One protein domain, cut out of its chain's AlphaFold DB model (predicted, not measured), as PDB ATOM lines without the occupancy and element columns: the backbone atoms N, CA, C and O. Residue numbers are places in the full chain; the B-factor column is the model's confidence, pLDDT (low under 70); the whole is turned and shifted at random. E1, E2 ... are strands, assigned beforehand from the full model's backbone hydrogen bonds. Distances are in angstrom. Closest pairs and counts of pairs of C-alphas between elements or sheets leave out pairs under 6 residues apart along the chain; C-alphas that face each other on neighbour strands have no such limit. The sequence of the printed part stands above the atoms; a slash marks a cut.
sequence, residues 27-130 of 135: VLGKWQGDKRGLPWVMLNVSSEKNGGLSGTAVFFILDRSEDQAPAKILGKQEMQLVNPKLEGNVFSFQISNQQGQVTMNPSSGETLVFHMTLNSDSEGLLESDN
ATOM      1  N   VAL A  27       2.848  48.138  17.648       74.19
ATOM      2  CA  VAL A  27       2.382  48.160  16.258       74.19
ATOM      3  C   VAL A  27       3.493  48.783  15.419       74.19
ATOM      4  O   VAL A  27       3.864  49.931  15.645       74.19
ATOM      5  N   LEU A  28       4.032  48.007  14.482       81.38
ATOM      6  CA  LEU A  28       5.110  48.428  13.591       81.38
ATOM      7  C   LEU A  28       4.582  49.192  12.384       81.38
ATOM      8  O   LEU A  28       5.258  50.085  11.886       81.38
ATOM      9  N   GLY A  29       3.380  48.853  11.922       84.75
ATOM     10  CA  GLY A  29       2.791  49.538  10.787       84.75
ATOM     11  C   GLY A  29       1.422  49.013  10.397       84.75
ATOM     12  O   GLY A  29       0.978  47.939  10.824       84.75
ATOM     13  N   LYS A  30       0.751  49.826   9.585       89.56
ATOM     14  CA  LYS A  30      -0.498  49.481   8.922       89.56
ATOM     15  C   LYS A  30      -0.371  49.845   7.458       89.56
ATOM     16  O   LYS A  30      -0.162  51.013   7.154       89.56
ATOM     17  N   TRP A  31      -0.531  48.866   6.579       90.44
ATOM     18  CA  TRP A  31      -0.374  49.071   5.143       90.44
ATOM     19  C   TRP A  31      -1.611  48.619   4.397       90.44
ATOM     20  O   TRP A  31      -2.116  47.514   4.609       90.44
ATOM     21  N   GLN A  32      -2.100  49.481   3.516       87.88
ATOM     22  CA  GLN A  32      -3.170  49.128   2.599       87.88
ATOM     23  C   GLN A  32      -2.574  48.648   1.278       87.88
ATOM     24  O   GLN A  32      -1.760  49.346   0.678       87.88
ATOM     25  N   GLY A  33      -3.018  47.473   0.835       82.00
ATOM     26  CA  GLY A  33      -2.802  46.977  -0.515       82.00
ATOM     27  C   GLY A  33      -4.041  47.189  -1.366       82.00
ATOM     28  O   GLY A  33      -5.144  46.800  -0.964       82.00
ATOM     29  N   ASP A  34      -3.868  47.775  -2.543       76.50
ATOM     30  CA  ASP A  34      -4.929  47.894  -3.535       76.50
ATOM     31  C   ASP A  34      -4.796  46.850  -4.652       76.50
ATOM     32  O   ASP A  34      -3.740  46.256  -4.882       76.50
ATOM     33  N   LYS A  35      -5.905  46.613  -5.349       69.31
ATOM     34  CA  LYS A  35      -5.933  45.886  -6.617       69.31
ATOM     35  C   LYS A  35      -6.771  46.674  -7.602       69.31
ATOM     36  O   LYS A  35      -7.981  46.790  -7.423       69.31
ATOM     37  N   ARG A  36      -6.140  47.170  -8.671       69.25
ATOM     38  CA  ARG A  36      -6.800  48.007  -9.690       69.25
ATOM     39  C   ARG A  36      -7.481  49.243  -9.069       69.25
ATOM     40  O   ARG A  36      -8.580  49.601  -9.485       69.25
ATOM     41  N   GLY A  37      -6.855  49.865  -8.064       67.81
ATOM     42  CA  GLY A  37      -7.368  51.081  -7.420       67.81
ATOM     43  C   GLY A  37      -8.470  50.858  -6.378       67.81
ATOM     44  O   GLY A  37      -9.042  51.826  -5.885       67.81
ATOM     45  N   LEU A  38      -8.776  49.605  -6.024       70.44
ATOM     46  CA  LEU A  38      -9.712  49.265  -4.950       70.44
ATOM     47  C   LEU A  38      -8.959  48.691  -3.748       70.44
ATOM     48  O   LEU A  38      -8.088  47.841  -3.954       70.44
ATOM     49  N   PRO A  39      -9.304  49.081  -2.506       73.56
ATOM     50  CA  PRO A  39      -8.691  48.504  -1.317       73.56
ATOM     51  C   PRO A  39      -8.976  47.003  -1.290       73.56
ATOM     52  O   PRO A  39     -10.132  46.575  -1.275       73.56
ATOM     53  N   TRP A  40      -7.915  46.201  -1.315       76.94
ATOM     54  CA  TRP A  40      -8.020  44.748  -1.390       76.94
ATOM     55  C   TRP A  40      -7.596  44.076  -0.091       76.94
ATOM     56  O   TRP A  40      -8.271  43.150   0.364       76.94
ATOM     57  N   VAL A  41      -6.542  44.586   0.548       85.50
ATOM     58  CA  VAL A  41      -6.076  44.103   1.847       85.50
ATOM     59  C   VAL A  41      -5.662  45.259   2.750       85.50
ATOM     60  O   VAL A  41      -5.128  46.264   2.287       85.50
ATOM     61  N   MET A  42      -5.864  45.097   4.051       90.44
ATOM     62  CA  MET A  42      -5.234  45.918   5.079       90.44
ATOM     63  C   MET A  42      -4.381  45.025   5.975       90.44
ATOM     64  O   MET A  42      -4.902  44.111   6.614       90.44
ATOM     65  N   LEU A  43      -3.078  45.284   6.016       90.69
ATOM     66  CA  LEU A  43      -2.136  44.613   6.901       90.69
ATOM     67  C   LEU A  43      -1.970  45.422   8.176       90.69
ATOM     68  O   LEU A  43      -1.727  46.624   8.119       90.69
ATOM     69  N   ASN A  44      -2.054  44.751   9.317       92.25
ATOM     70  CA  ASN A  44      -1.689  45.303  10.615       92.25
ATOM     71  C   ASN A  44      -0.553  44.452  11.163       92.25
ATOM     72  O   ASN A  44      -0.765  43.266  11.406       92.25
ATOM     73  N   VAL A  45       0.626  45.037  11.363       90.44
ATOM     74  CA  VAL A  45       1.814  44.298  11.807       90.44
ATOM     75  C   VAL A  45       2.310  44.856  13.127       90.44
ATOM     76  O   VAL A  45       2.378  46.069  13.327       90.44
ATOM     77  N   SER A  46       2.690  43.949  14.013       91.06
ATOM     78  CA  SER A  46       3.216  44.230  15.337       91.06
ATOM     79  C   SER A  46       4.527  43.483  15.552       91.06
ATOM     80  O   SER A  46       4.726  42.386  15.027       91.06
ATOM     81  N   SER A  47       5.421  44.065  16.346       87.31
ATOM     82  CA  SER A  47       6.618  43.385  16.834       87.31
ATOM     83  C   SER A  47       6.291  42.585  18.086       87.31
ATOM     84  O   SER A  47       5.669  43.099  19.022       87.31
ATOM     85  N   GLU A  48       6.804  41.370  18.154       85.19
ATOM     86  CA  GLU A  48       6.812  40.553  19.355       85.19
ATOM     87  C   GLU A  48       8.055  40.819  20.215       85.19
ATOM     88  O   GLU A  48       9.070  41.348  19.760       85.19
ATOM     89  N   LYS A  49       8.006  40.410  21.489       79.69
ATOM     90  CA  LYS A  49       9.111  40.629  22.443       79.69
ATOM     91  C   LYS A  49      10.402  39.889  22.070       79.69
ATOM     92  O   LYS A  49      11.471  40.265  22.533       79.69
ATOM     93  N   ASN A  50      10.300  38.830  21.270       81.88
ATOM     94  CA  ASN A  50      11.422  38.023  20.782       81.88
ATOM     95  C   ASN A  50      12.022  38.562  19.465       81.88
ATOM     96  O   ASN A  50      12.865  37.892  18.877       81.88
ATOM     97  N   GLY A  51      11.575  39.729  18.981       81.56
ATOM     98  CA  GLY A  51      11.962  40.261  17.671       81.56
ATOM     99  C   GLY A  51      11.215  39.624  16.494       81.56
ATOM    100  O   GLY A  51      11.489  39.962  15.345       81.56
ATOM    101  N   GLY A  52      10.272  38.718  16.765       87.62
ATOM    102  CA  GLY A  52       9.347  38.181  15.778       87.62
ATOM    103  C   GLY A  52       8.336  39.227  15.314       87.62
ATOM    104  O   GLY A  52       8.124  40.257  15.956       87.62
ATOM    105  N   LEU A  53       7.697  38.941  14.186       91.94
ATOM    106  CA  LEU A  53       6.594  39.732  13.659       91.94
ATOM    107  C   LEU A  53       5.295  38.948  13.847       91.94
ATOM    108  O   LEU A  53       5.273  37.724  13.725       91.94
ATOM    109  N   SER A  54       4.208  39.657  14.108       91.62
ATOM    110  CA  SER A  54       2.852  39.109  14.106       91.62
ATOM    111  C   SER A  54       1.877  40.134  13.559       91.62
ATOM    112  O   SER A  54       2.240  41.284  13.309       91.62
ATOM    113  N   GLY A  55       0.638  39.726  13.310       91.81
ATOM    114  CA  GLY A  55      -0.340  40.645  12.756       91.81
ATOM    115  C   GLY A  55      -1.530  39.973  12.108       91.81
ATOM    116  O   GLY A  55      -1.662  38.747  12.125       91.81
ATOM    117  N   THR A  56      -2.355  40.808  11.487       92.38
ATOM    118  CA  THR A  56      -3.546  40.402  10.743       92.38
ATOM    119  C   THR A  56      -3.522  40.963   9.327       92.38
ATOM    120  O   THR A  56      -2.991  42.046   9.072       92.38
ATOM    121  N   ALA A  57      -4.143  40.235   8.409       89.31
ATOM    122  CA  ALA A  57      -4.514  40.709   7.086       89.31
ATOM    123  C   ALA A  57      -6.040  40.719   6.970       89.31
ATOM    124  O   ALA A  57      -6.689  39.686   7.130       89.31
ATOM    125  N   VAL A  58      -6.616  41.881   6.681       89.31
ATOM    126  CA  VAL A  58      -8.053  42.052   6.451       89.31
ATOM    127  C   VAL A  58      -8.295  42.147   4.953       89.31
ATOM    128  O   VAL A  58      -7.960  43.157   4.342       89.31
ATOM    129  N   PHE A  59      -8.879  41.110   4.358       84.12
ATOM    130  CA  PHE A  59      -9.245  41.086   2.942       84.12
ATOM    131  C   PHE A  59     -10.636  41.656   2.745       84.12
ATOM    132  O   PHE A  59     -11.584  41.226   3.405       84.12
ATOM    133  N   PHE A  60     -10.777  42.574   1.797       81.88
ATOM    134  CA  PHE A  60     -12.079  43.082   1.390       81.88
ATOM    135  C   PHE A  60     -12.718  42.132   0.371       81.88
ATOM    136  O   PHE A  60     -12.124  41.758  -0.643       81.88
ATOM    137  N   ILE A  61     -13.951  41.718   0.657       78.38
ATOM    138  CA  ILE A  61     -14.788  40.920  -0.237       78.38
ATOM    139  C   ILE A  61     -15.440  41.901  -1.203       78.38
ATOM    140  O   ILE A  61     -16.259  42.711  -0.781       78.38
ATOM    141  N   LEU A  62     -15.066  41.852  -2.479       74.50
ATOM    142  CA  LEU A  62     -15.621  42.722  -3.516       74.50
ATOM    143  C   LEU A  62     -16.742  42.002  -4.275       74.50
ATOM    144  O   LEU A  62     -16.614  40.817  -4.594       74.50
ATOM    145  N   ASP A  63     -17.812  42.729  -4.580       72.38
ATOM    146  CA  ASP A  63     -18.834  42.316  -5.537       72.38
ATOM    147  C   ASP A  63     -18.195  42.220  -6.925       72.38
ATOM    148  O   ASP A  63     -17.611  43.188  -7.415       72.38
ATOM    149  N   ARG A  64     -18.247  41.028  -7.528       63.78
ATOM    150  CA  ARG A  64     -17.670  40.757  -8.854       63.78
ATOM    151  C   ARG A  64     -18.682  40.916  -9.988       63.78
ATOM    152  O   ARG A  64     -18.366  40.528 -11.108       63.78
ATOM    153  N   SER A  65     -19.881  41.426  -9.715       60.88
ATOM    154  CA  SER A  65     -20.878  41.675 -10.757       60.88
ATOM    155  C   SER A  65     -20.322  42.701 -11.754       60.88
ATOM    156  O   SER A  65     -20.227  43.885 -11.433       60.88
ATOM    157  N   GLU A  66     -19.917  42.238 -12.944       52.31
ATOM    158  CA  GLU A  66     -19.250  43.043 -13.987       52.31
ATOM    159  C   GLU A  66     -20.078  44.261 -14.441       52.31
ATOM    160  O   GLU A  66     -19.518  45.227 -14.951       52.31
ATOM    161  N   ASP A  67     -21.387  44.259 -14.174       55.50
ATOM    162  CA  ASP A  67     -22.325  45.318 -14.558       55.50
ATOM    163  C   ASP A  67     -22.466  46.457 -13.532       55.50
ATOM    164  O   ASP A  67     -23.108  47.469 -13.821       55.50
ATOM    165  N   GLN A  68     -21.900  46.333 -12.324       54.03
ATOM    166  CA  GLN A  68     -22.044  47.344 -11.268       54.03
ATOM    167  C   GLN A  68     -20.711  48.026 -10.972       54.03
ATOM    168  O   GLN A  68     -20.032  47.747  -9.985       54.03
ATOM    169  N   ALA A  69     -20.344  48.971 -11.834       58.22
ATOM    170  CA  ALA A  69     -19.379  49.992 -11.462       58.22
ATOM    171  C   ALA A  69     -20.050  51.006 -10.508       58.22
ATOM    172  O   ALA A  69     -21.124  51.518 -10.838       58.22
ATOM    173  N   PRO A  70     -19.432  51.353  -9.364       60.44
ATOM    174  CA  PRO A  70     -18.156  50.857  -8.841       60.44
ATOM    175  C   PRO A  70     -18.301  49.552  -8.037       60.44
ATOM    176  O   PRO A  70     -19.292  49.352  -7.337       60.44
ATOM    177  N   ALA A  71     -17.265  48.705  -8.078       66.44
ATOM    178  CA  ALA A  71     -17.208  47.474  -7.293       66.44
ATOM    179  C   ALA A  71     -17.484  47.758  -5.808       66.44
ATOM    180  O   ALA A  71     -16.833  48.596  -5.177       66.44
ATOM    181  N   LYS A  72     -18.464  47.051  -5.246       72.94
ATOM    182  CA  LYS A  72     -18.926  47.263  -3.875       72.94
ATOM    183  C   LYS A  72     -18.205  46.321  -2.916       72.94
ATOM    184  O   LYS A  72     -18.087  45.132  -3.184       72.94
ATOM    185  N   ILE A  73     -17.773  46.826  -1.761       77.38
ATOM    186  CA  ILE A  73     -17.304  45.968  -0.664       77.38
ATOM    187  C   ILE A  73     -18.530  45.280  -0.045       77.38
ATOM    188  O   ILE A  73     -19.397  45.940   0.528       77.38
ATOM    189  N   LEU A  74     -18.608  43.957  -0.172       79.06
ATOM    190  CA  LEU A  74     -19.653  43.103   0.400       79.06
ATOM    191  C   LEU A  74     -19.338  42.666   1.833       79.06
ATOM    192  O   LEU A  74     -20.238  42.293   2.581       79.06
ATOM    193  N   GLY A  75     -18.066  42.702   2.222       80.69
ATOM    194  CA  GLY A  75     -17.630  42.259   3.537       80.69
ATOM    195  C   GLY A  75     -16.123  42.327   3.718       80.69
ATOM    196  O   GLY A  75     -15.391  42.826   2.861       80.69
ATOM    197  N   LYS A  76     -15.664  41.803   4.851       85.31
ATOM    198  CA  LYS A  76     -14.249  41.697   5.193       85.31
ATOM    199  C   LYS A  76     -13.966  40.344   5.832       85.31
ATOM    200  O   LYS A  76     -14.796  39.857   6.595       85.31
ATOM    201  N   GLN A  77     -12.799  39.787   5.545       84.75
ATOM    202  CA  GLN A  77     -12.295  38.574   6.175       84.75
ATOM    203  C   GLN A  77     -10.958  38.884   6.832       84.75
ATOM    204  O   GLN A  77     -10.011  39.279   6.156       84.75
ATOM    205  N   GLU A  78     -10.886  38.712   8.146       88.06
ATOM    206  CA  GLU A  78      -9.646  38.881   8.896       88.06
ATOM    207  C   GLU A  78      -8.932  37.538   9.032       88.06
ATOM    208  O   GLU A  78      -9.530  36.538   9.426       88.06
ATOM    209  N   MET A  79      -7.649  37.526   8.687       86.50
ATOM    210  CA  MET A  79      -6.797  36.347   8.712       86.50
ATOM    211  C   MET A  79      -5.547  36.642   9.531       86.50
ATOM    212  O   MET A  79      -4.953  37.713   9.402       86.50
ATOM    213  N   GLN A  80      -5.116  35.671  10.331       89.81
ATOM    214  CA  GLN A  80      -3.836  35.770  11.025       89.81
ATOM    215  C   GLN A  80      -2.678  35.572  10.053       89.81
ATOM    216  O   GLN A  80      -2.721  34.683   9.197       89.81
ATOM    217  N   LEU A  81      -1.640  36.394  10.206       90.50
ATOM    218  CA  LEU A  81      -0.409  36.245   9.443       90.50
ATOM    219  C   LEU A  81       0.356  35.014   9.928       90.50
ATOM    220  O   LEU A  81       0.581  34.831  11.124       90.50
ATOM    221  N   VAL A  82       0.801  34.197   8.983       89.62
ATOM    222  CA  VAL A  82       1.682  33.058   9.231       89.62
ATOM    223  C   VAL A  82       3.058  33.381   8.659       89.62
ATOM    224  O   VAL A  82       3.168  33.886   7.544       89.62
ATOM    225  N   ASN A  83       4.113  33.103   9.428       90.31
ATOM    226  CA  ASN A  83       5.509  33.352   9.045       90.31
ATOM    227  C   ASN A  83       5.780  34.761   8.457       90.31
ATOM    228  O   ASN A  83       6.407  34.849   7.397       90.31
ATOM    229  N   PRO A  84       5.312  35.859   9.087       92.88
ATOM    230  CA  PRO A  84       5.565  37.207   8.586       92.88
ATOM    231  C   PRO A  84       7.057  37.557   8.623       92.88
ATOM    232  O   PRO A  84       7.763  37.258   9.589       92.88
ATOM    233  N   LYS A  85       7.531  38.221   7.569       92.00
ATOM    234  CA  LYS A  85       8.918  38.662   7.397       92.00
ATOM    235  C   LYS A  85       8.950  40.033   6.743       92.00
ATOM    236  O   LYS A  85       8.160  40.303   5.847       92.00
ATOM    237  N   LEU A  86       9.892  40.869   7.158       88.62
ATOM    238  CA  LEU A  86      10.176  42.148   6.519       88.62
ATOM    239  C   LEU A  86      11.633  42.146   6.056       88.62
ATOM    240  O   LEU A  86      12.540  42.056   6.880       88.62
ATOM    241  N   GLU A  87      11.844  42.226   4.746       90.06
ATOM    242  CA  GLU A  87      13.166  42.237   4.114       90.06
ATOM    243  C   GLU A  87      13.294  43.514   3.276       90.06
ATOM    244  O   GLU A  87      12.709  43.640   2.201       90.06
ATOM    245  N   GLY A  88      14.016  44.511   3.798       88.69
ATOM    246  CA  GLY A  88      14.040  45.846   3.199       88.69
ATOM    247  C   GLY A  88      12.644  46.477   3.215       88.69
ATOM    248  O   GLY A  88      12.074  46.683   4.284       88.69
ATOM    249  N   ASN A  89      12.095  46.766   2.035       89.50
ATOM    250  CA  ASN A  89      10.738  47.290   1.860       89.50
ATOM    251  C   ASN A  89       9.724  46.222   1.415       89.50
ATOM    252  O   ASN A  89       8.620  46.574   1.006       89.50
ATOM    253  N   VAL A  90      10.069  44.933   1.467       90.12
ATOM    254  CA  VAL A  90       9.160  43.846   1.088       90.12
ATOM    255  C   VAL A  90       8.686  43.115   2.336       90.12
ATOM    256  O   VAL A  90       9.470  42.469   3.037       90.12
ATOM    257  N   PHE A  91       7.385  43.192   2.609       90.38
ATOM    258  CA  PHE A  91       6.731  42.436   3.669       90.38
ATOM    259  C   PHE A  91       6.125  41.151   3.103       90.38
ATOM    260  O   PHE A  91       5.201  41.188   2.293       90.38
ATOM    261  N   SER A  92       6.636  40.002   3.532       91.31
ATOM    262  CA  SER A  92       6.180  38.686   3.083       91.31
ATOM    263  C   SER A  92       5.419  37.979   4.192       91.31
ATOM    264  O   SER A  92       5.835  38.005   5.348       91.31
ATOM    265  N   PHE A  93       4.314  37.322   3.859       90.69
ATOM    266  CA  PHE A  93       3.513  36.585   4.833       90.69
ATOM    267  C   PHE A  93       2.726  35.465   4.165       90.69
ATOM    268  O   PHE A  93       2.571  35.413   2.945       90.69
ATOM    269  N   GLN A  94       2.215  34.561   4.990       90.00
ATOM    270  CA  GLN A  94       1.372  33.458   4.566       90.00
ATOM    271  C   GLN A  94       0.000  33.546   5.219       90.00
ATOM    272  O   GLN A  94      -0.155  34.109   6.305       90.00
ATOM    273  N   ILE A  95      -0.992  32.953   4.567       85.19
ATOM    274  CA  ILE A  95      -2.340  32.785   5.111       85.19
ATOM    275  C   ILE A  95      -2.796  31.360   4.861       85.19
ATOM    276  O   ILE A  95      -2.697  30.864   3.741       85.19
ATOM    277  N   SER A  96      -3.354  30.724   5.889       78.56
ATOM    278  CA  SER A  96      -3.989  29.415   5.752       78.56
ATOM    279  C   SER A  96      -5.468  29.574   5.392       78.56
ATOM    280  O   SER A  96      -6.268  30.041   6.205       78.56
ATOM    281  N   ASN A  97      -5.855  29.178   4.178       72.06
ATOM    282  CA  ASN A  97      -7.241  29.215   3.712       72.06
ATOM    283  C   ASN A  97      -7.969  27.896   4.025       72.06
ATOM    284  O   ASN A  97      -8.475  27.215   3.131       72.06
ATOM    285  N   GLN A  98      -8.027  27.508   5.302       65.56
ATOM    286  CA  GLN A  98      -8.619  26.219   5.691       65.56
ATOM    287  C   GLN A  98     -10.103  26.095   5.325       65.56
ATOM    288  O   GLN A  98     -10.577  25.001   5.044       65.56
ATOM    289  N   GLN A  99     -10.832  27.213   5.286       59.41
ATOM    290  CA  GLN A  99     -12.277  27.222   5.042       59.41
ATOM    291  C   GLN A  99     -12.664  27.611   3.605       59.41
ATOM    292  O   GLN A  99     -13.850  27.717   3.314       59.41
ATOM    293  N   GLY A 100     -11.704  27.862   2.704       58.16
ATOM    294  CA  GLY A 100     -12.022  28.314   1.339       58.16
ATOM    295  C   GLY A 100     -12.628  29.726   1.268       58.16
ATOM    296  O   GLY A 100     -13.114  30.136   0.221       58.16
ATOM    297  N   GLN A 101     -12.634  30.469   2.378       56.19
ATOM    298  CA  GLN A 101     -13.352  31.740   2.524       56.19
ATOM    299  C   GLN A 101     -12.550  32.958   2.061       56.19
ATOM    300  O   GLN A 101     -13.095  34.059   1.970       56.19
ATOM    301  N   VAL A 102     -11.262  32.791   1.751       59.31
ATOM    302  CA  VAL A 102     -10.498  33.869   1.126       59.31
ATOM    303  C   VAL A 102     -11.023  34.043  -0.299       59.31
ATOM    304  O   VAL A 102     -10.929  33.146  -1.135       59.31
ATOM    305  N   THR A 103     -11.551  35.228  -0.599       54.84
ATOM    306  CA  THR A 103     -12.192  35.612  -1.873       54.84
ATOM    307  C   THR A 103     -11.261  35.619  -3.086       54.84
ATOM    308  O   THR A 103     -11.606  36.146  -4.143       54.84
ATOM    309  N   MET A 104     -10.081  35.018  -2.974       55.44
ATOM    310  CA  MET A 104      -9.084  34.899  -4.032       55.44
ATOM    311  C   MET A 104      -9.254  33.636  -4.885       55.44
ATOM    312  O   MET A 104      -8.448  33.407  -5.775       55.44
ATOM    313  N   ASN A 105     -10.315  32.849  -4.654       50.25
ATOM    314  CA  ASN A 105     -10.483  31.512  -5.230       50.25
ATOM    315  C   ASN A 105      -9.275  30.563  -5.014       50.25
ATOM    316  O   ASN A 105      -8.842  29.931  -5.978       50.25
ATOM    317  N   PRO A 106      -8.695  30.441  -3.803       51.72
ATOM    318  CA  PRO A 106      -7.854  29.293  -3.493       51.72
ATOM    319  C   PRO A 106      -8.739  28.104  -3.138       51.72
ATOM    320  O   PRO A 106      -9.784  28.264  -2.496       51.72
ATOM    321  N   SER A 107      -8.296  26.906  -3.492       47.66
ATOM    322  CA  SER A 107      -8.934  25.685  -3.009       47.66
ATOM    323  C   SER A 107      -8.894  25.685  -1.472       47.66
ATOM    324  O   SER A 107      -7.939  26.164  -0.854       47.66
ATOM    325  N   SER A 108      -9.942  25.176  -0.825       53.41
ATOM    326  CA  SER A 108      -9.939  24.984   0.630       53.41
ATOM    327  C   SER A 108      -8.732  24.136   1.044       53.41
ATOM    328  O   SER A 108      -8.494  23.093   0.434       53.41
ATOM    329  N   GLY A 109      -7.998  24.553   2.075       57.22
ATOM    330  CA  GLY A 109      -6.821  23.833   2.576       57.22
ATOM    331  C   GLY A 109      -5.482  24.321   2.015       57.22
ATOM    332  O   GLY A 109      -4.443  23.793   2.402       57.22
ATOM    333  N   GLU A 110      -5.479  25.339   1.152       71.06
ATOM    334  CA  GLU A 110      -4.249  25.919   0.608       71.06
ATOM    335  C   GLU A 110      -3.634  26.967   1.556       71.06
ATOM    336  O   GLU A 110      -4.336  27.780   2.171       71.06
ATOM    337  N   THR A 111      -2.302  26.972   1.646       75.44
ATOM    338  CA  THR A 111      -1.532  28.087   2.210       75.44
ATOM    339  C   THR A 111      -1.128  29.013   1.073       75.44
ATOM    340  O   THR A 111      -0.426  28.601   0.151       75.44
ATOM    341  N   LEU A 112      -1.563  30.265   1.146       79.31
ATOM    342  CA  LEU A 112      -1.204  31.304   0.187       79.31
ATOM    343  C   LEU A 112       0.005  32.082   0.682       79.31
ATOM    344  O   LEU A 112       0.074  32.409   1.868       79.31
ATOM    345  N   VAL A 113       0.909  32.422  -0.234       84.69
ATOM    346  CA  VAL A 113       2.059  33.290   0.030       84.69
ATOM    347  C   VAL A 113       1.814  34.648  -0.617       84.69
ATOM    348  O   VAL A 113       1.405  34.739  -1.777       84.69
ATOM    349  N   PHE A 114       2.071  35.703   0.141       84.69
ATOM    350  CA  PHE A 114       1.901  37.081  -0.284       84.69
ATOM    351  C   PHE A 114       3.181  37.870  -0.072       84.69
ATOM    352  O   PHE A 114       3.879  37.685   0.929       84.69
ATOM    353  N   HIS A 115       3.420  38.799  -0.988       88.50
ATOM    354  CA  HIS A 115       4.478  39.790  -0.910       88.50
ATOM    355  C   HIS A 115       3.842  41.168  -1.063       88.50
ATOM    356  O   HIS A 115       3.159  41.442  -2.046       88.50
ATOM    357  N   MET A 116       4.030  42.033  -0.074       86.62
ATOM    358  CA  MET A 116       3.644  43.431  -0.158       86.62
ATOM    359  C   MET A 116       4.898  44.288  -0.271       86.62
ATOM    360  O   MET A 116       5.705  44.334   0.657       86.62
ATOM    361  N   THR A 117       5.043  44.990  -1.390       88.75
ATOM    362  CA  THR A 117       6.066  46.030  -1.526       88.75
ATOM    363  C   THR A 117       5.548  47.295  -0.861       88.75
ATOM    364  O   THR A 117       4.537  47.843  -1.292       88.75
ATOM    365  N   LEU A 118       6.208  47.745   0.201       85.88
ATOM    366  CA  LEU A 118       5.859  48.959   0.930       85.88
ATOM    367  C   LEU A 118       6.361  50.170   0.133       85.88
ATOM    368  O   LEU A 118       7.566  50.328  -0.077       85.88
ATOM    369  N   ASN A 119       5.429  50.998  -0.339       83.94
ATOM    370  CA  ASN A 119       5.722  52.191  -1.142       83.94
ATOM    371  C   ASN A 119       5.873  53.441  -0.263       83.94
ATOM    372  O   ASN A 119       6.545  54.396  -0.648       83.94
ATOM    373  N   SER A 120       5.234  53.435   0.907       83.75
ATOM    374  CA  SER A 120       5.277  54.497   1.912       83.75
ATOM    375  C   SER A 120       5.002  53.925   3.309       83.75
ATOM    376  O   SER A 120       4.809  52.718   3.474       83.75
ATOM    377  N   ASP A 121       4.933  54.791   4.320       80.88
ATOM    378  CA  ASP A 121       4.635  54.402   5.704       80.88
ATOM    379  C   ASP A 121       3.233  53.783   5.881       80.88
ATOM    380  O   ASP A 121       2.986  53.117   6.887       80.88
ATOM    381  N   SER A 122       2.317  53.975   4.920       81.31
ATOM    382  CA  SER A 122       0.921  53.511   5.012       81.31
ATOM    383  C   SER A 122       0.385  52.763   3.787       81.31
ATOM    384  O   SER A 122      -0.729  52.236   3.827       81.31
ATOM    385  N   GLU A 123       1.140  52.702   2.693       80.88
ATOM    386  CA  GLU A 123       0.685  52.113   1.429       80.88
ATOM    387  C   GLU A 123       1.659  51.054   0.920       80.88
ATOM    388  O   GLU A 123       2.880  51.184   1.053       80.88
ATOM    389  N   GLY A 124       1.118  50.018   0.282       80.12
ATOM    390  CA  GLY A 124       1.918  49.006  -0.384       80.12
ATOM    391  C   GLY A 124       1.204  48.363  -1.564       80.12
ATOM    392  O   GLY A 124      -0.015  48.415  -1.684       80.12
ATOM    393  N   LEU A 125       1.974  47.740  -2.447       81.12
ATOM    394  CA  LEU A 125       1.461  46.953  -3.561       81.12
ATOM    395  C   LEU A 125       1.476  45.474  -3.172       81.12
ATOM    396  O   LEU A 125       2.541  44.938  -2.866       81.12
ATOM    397  N   LEU A 126       0.308  44.825  -3.172       80.12
ATOM    398  CA  LEU A 126       0.184  43.404  -2.844       80.12
ATOM    399  C   LEU A 126       0.291  42.534  -4.099       80.12
ATOM    400  O   LEU A 126      -0.545  42.609  -5.001       80.12
ATOM    401  N   GLU A 127       1.241  41.611  -4.078       78.44
ATOM    402  CA  GLU A 127       1.378  40.526  -5.036       78.44
ATOM    403  C   GLU A 127       1.125  39.190  -4.326       78.44
ATOM    404  O   GLU A 127       1.628  38.926  -3.233       78.44
ATOM    405  N   SER A 128       0.309  38.333  -4.934       72.00
ATOM    406  CA  SER A 128       0.132  36.951  -4.481       72.00
ATOM    407  C   SER A 128       1.013  36.037  -5.321       72.00
ATOM    408  O   SER A 128       0.873  36.035  -6.550       72.00
ATOM    409  N   ASP A 129       1.864  35.227  -4.692       66.81
ATOM    410  CA  ASP A 129       2.572  34.172  -5.415       66.81
ATOM    411  C   ASP A 129       1.572  33.035  -5.678       66.81
ATOM    412  O   ASP A 129       1.202  32.276  -4.784       66.81
ATOM    413  N   ASN A 130       1.078  32.940  -6.916       53.75
ATOM    414  CA  ASN A 130       0.139  31.895  -7.342       53.75
ATOM    415  C   ASN A 130       0.799  30.508  -7.468       53.75
ATOM    416  O   ASN A 130       0.197  29.579  -8.018       53.75
TER     417      ASN A 130
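This is residues 27 to 130 of the 135 residues of an uncharacterized protein of Acidobacteria bacterium (UniProt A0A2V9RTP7). Two layers of strands pack face to face with their strands crossed: one layer is E1 to E4, the other E5 to E7, and E8 is the hinge along which this single, strongly twisted sheet folds back on itself. At the other side E4 runs on into E5 at 89 degrees, and the links holding Asn 50 and Asp 67 lie at the two ends of the long axis. The printed part has 104 residues with eight named strands, E1 to E8 in order, and no named helix; the class is all strand. The mixed sheet runs E4 E3 E2 E1 E8 E7 E6 E5. The whole is compact, with a radius of gyration of the C-alphas of 13.9 A, and only just elongated, spanning 48 by 32 by 21 A.

Find C-alpha 27 at (2.382, 48.160, 16.258); from there E1 runs 24.4 A through residues 27 to 35. E2, residues 38 to 47, comes back over 27.9 A, and E3, residues 53 to 62, covers 28.2 A. E4 takes residues 73 to 80. After a tight link of one residue, find C-alpha 82 at (1.682, 33.058, 9.231), where E5, residues 82 to 87, begins. E6 is residues 90 to 97, E7 residues 110 to 118, 25.2 A long, and E8 residues 123 to 129, ending at C-alpha 129 at (2.572, 34.172, -5.415).

Look first at the folded sheet, one sheet bent back into two leaves that face each other: E4 E3 E2 E1 face E7 E6 E5, with 63 pairs of C-alphas within 11 A. E1 to E4 are a meander, each strand the antiparallel neighbour of the one before, and E5 to E8 are another. Check N 31 and O 43, 3.0 A, between E1 and E2; N 56 and O 44, 2.9 A, between E2 and E3; and N 59 and O 77, 2.8 A, between E3 and E4. In the second meander, find N 92 and O 85, 2.8 A, for E5 and E6; N 114 and O 93, 2.9 A, for E6 and E7; and N 125 and O 117, 2.8 A, for E7 and E8. E1 and E8 are parallel neighbours at 68 degrees, with N 124 and O 32 within hydrogen-bond range at 3.0 A. The edge strands E4 and E5 meet only through their link. The closest C-alphas of E3 and E5 are those of Leu 53 and Pro 84, 5.8 A apart. E2 and E6 are apart.

The C-alphas of Asn 50 and Asp 67 are the two farthest apart, 49.4 A. The printed part has no cut. The link from E6 to E7, residues 98 to 109, is long. Mean pLDDT of the printed part is 78.2; residues 35 to 37, 64 to 71, 98 to 109 and 129 to 130 are under 70.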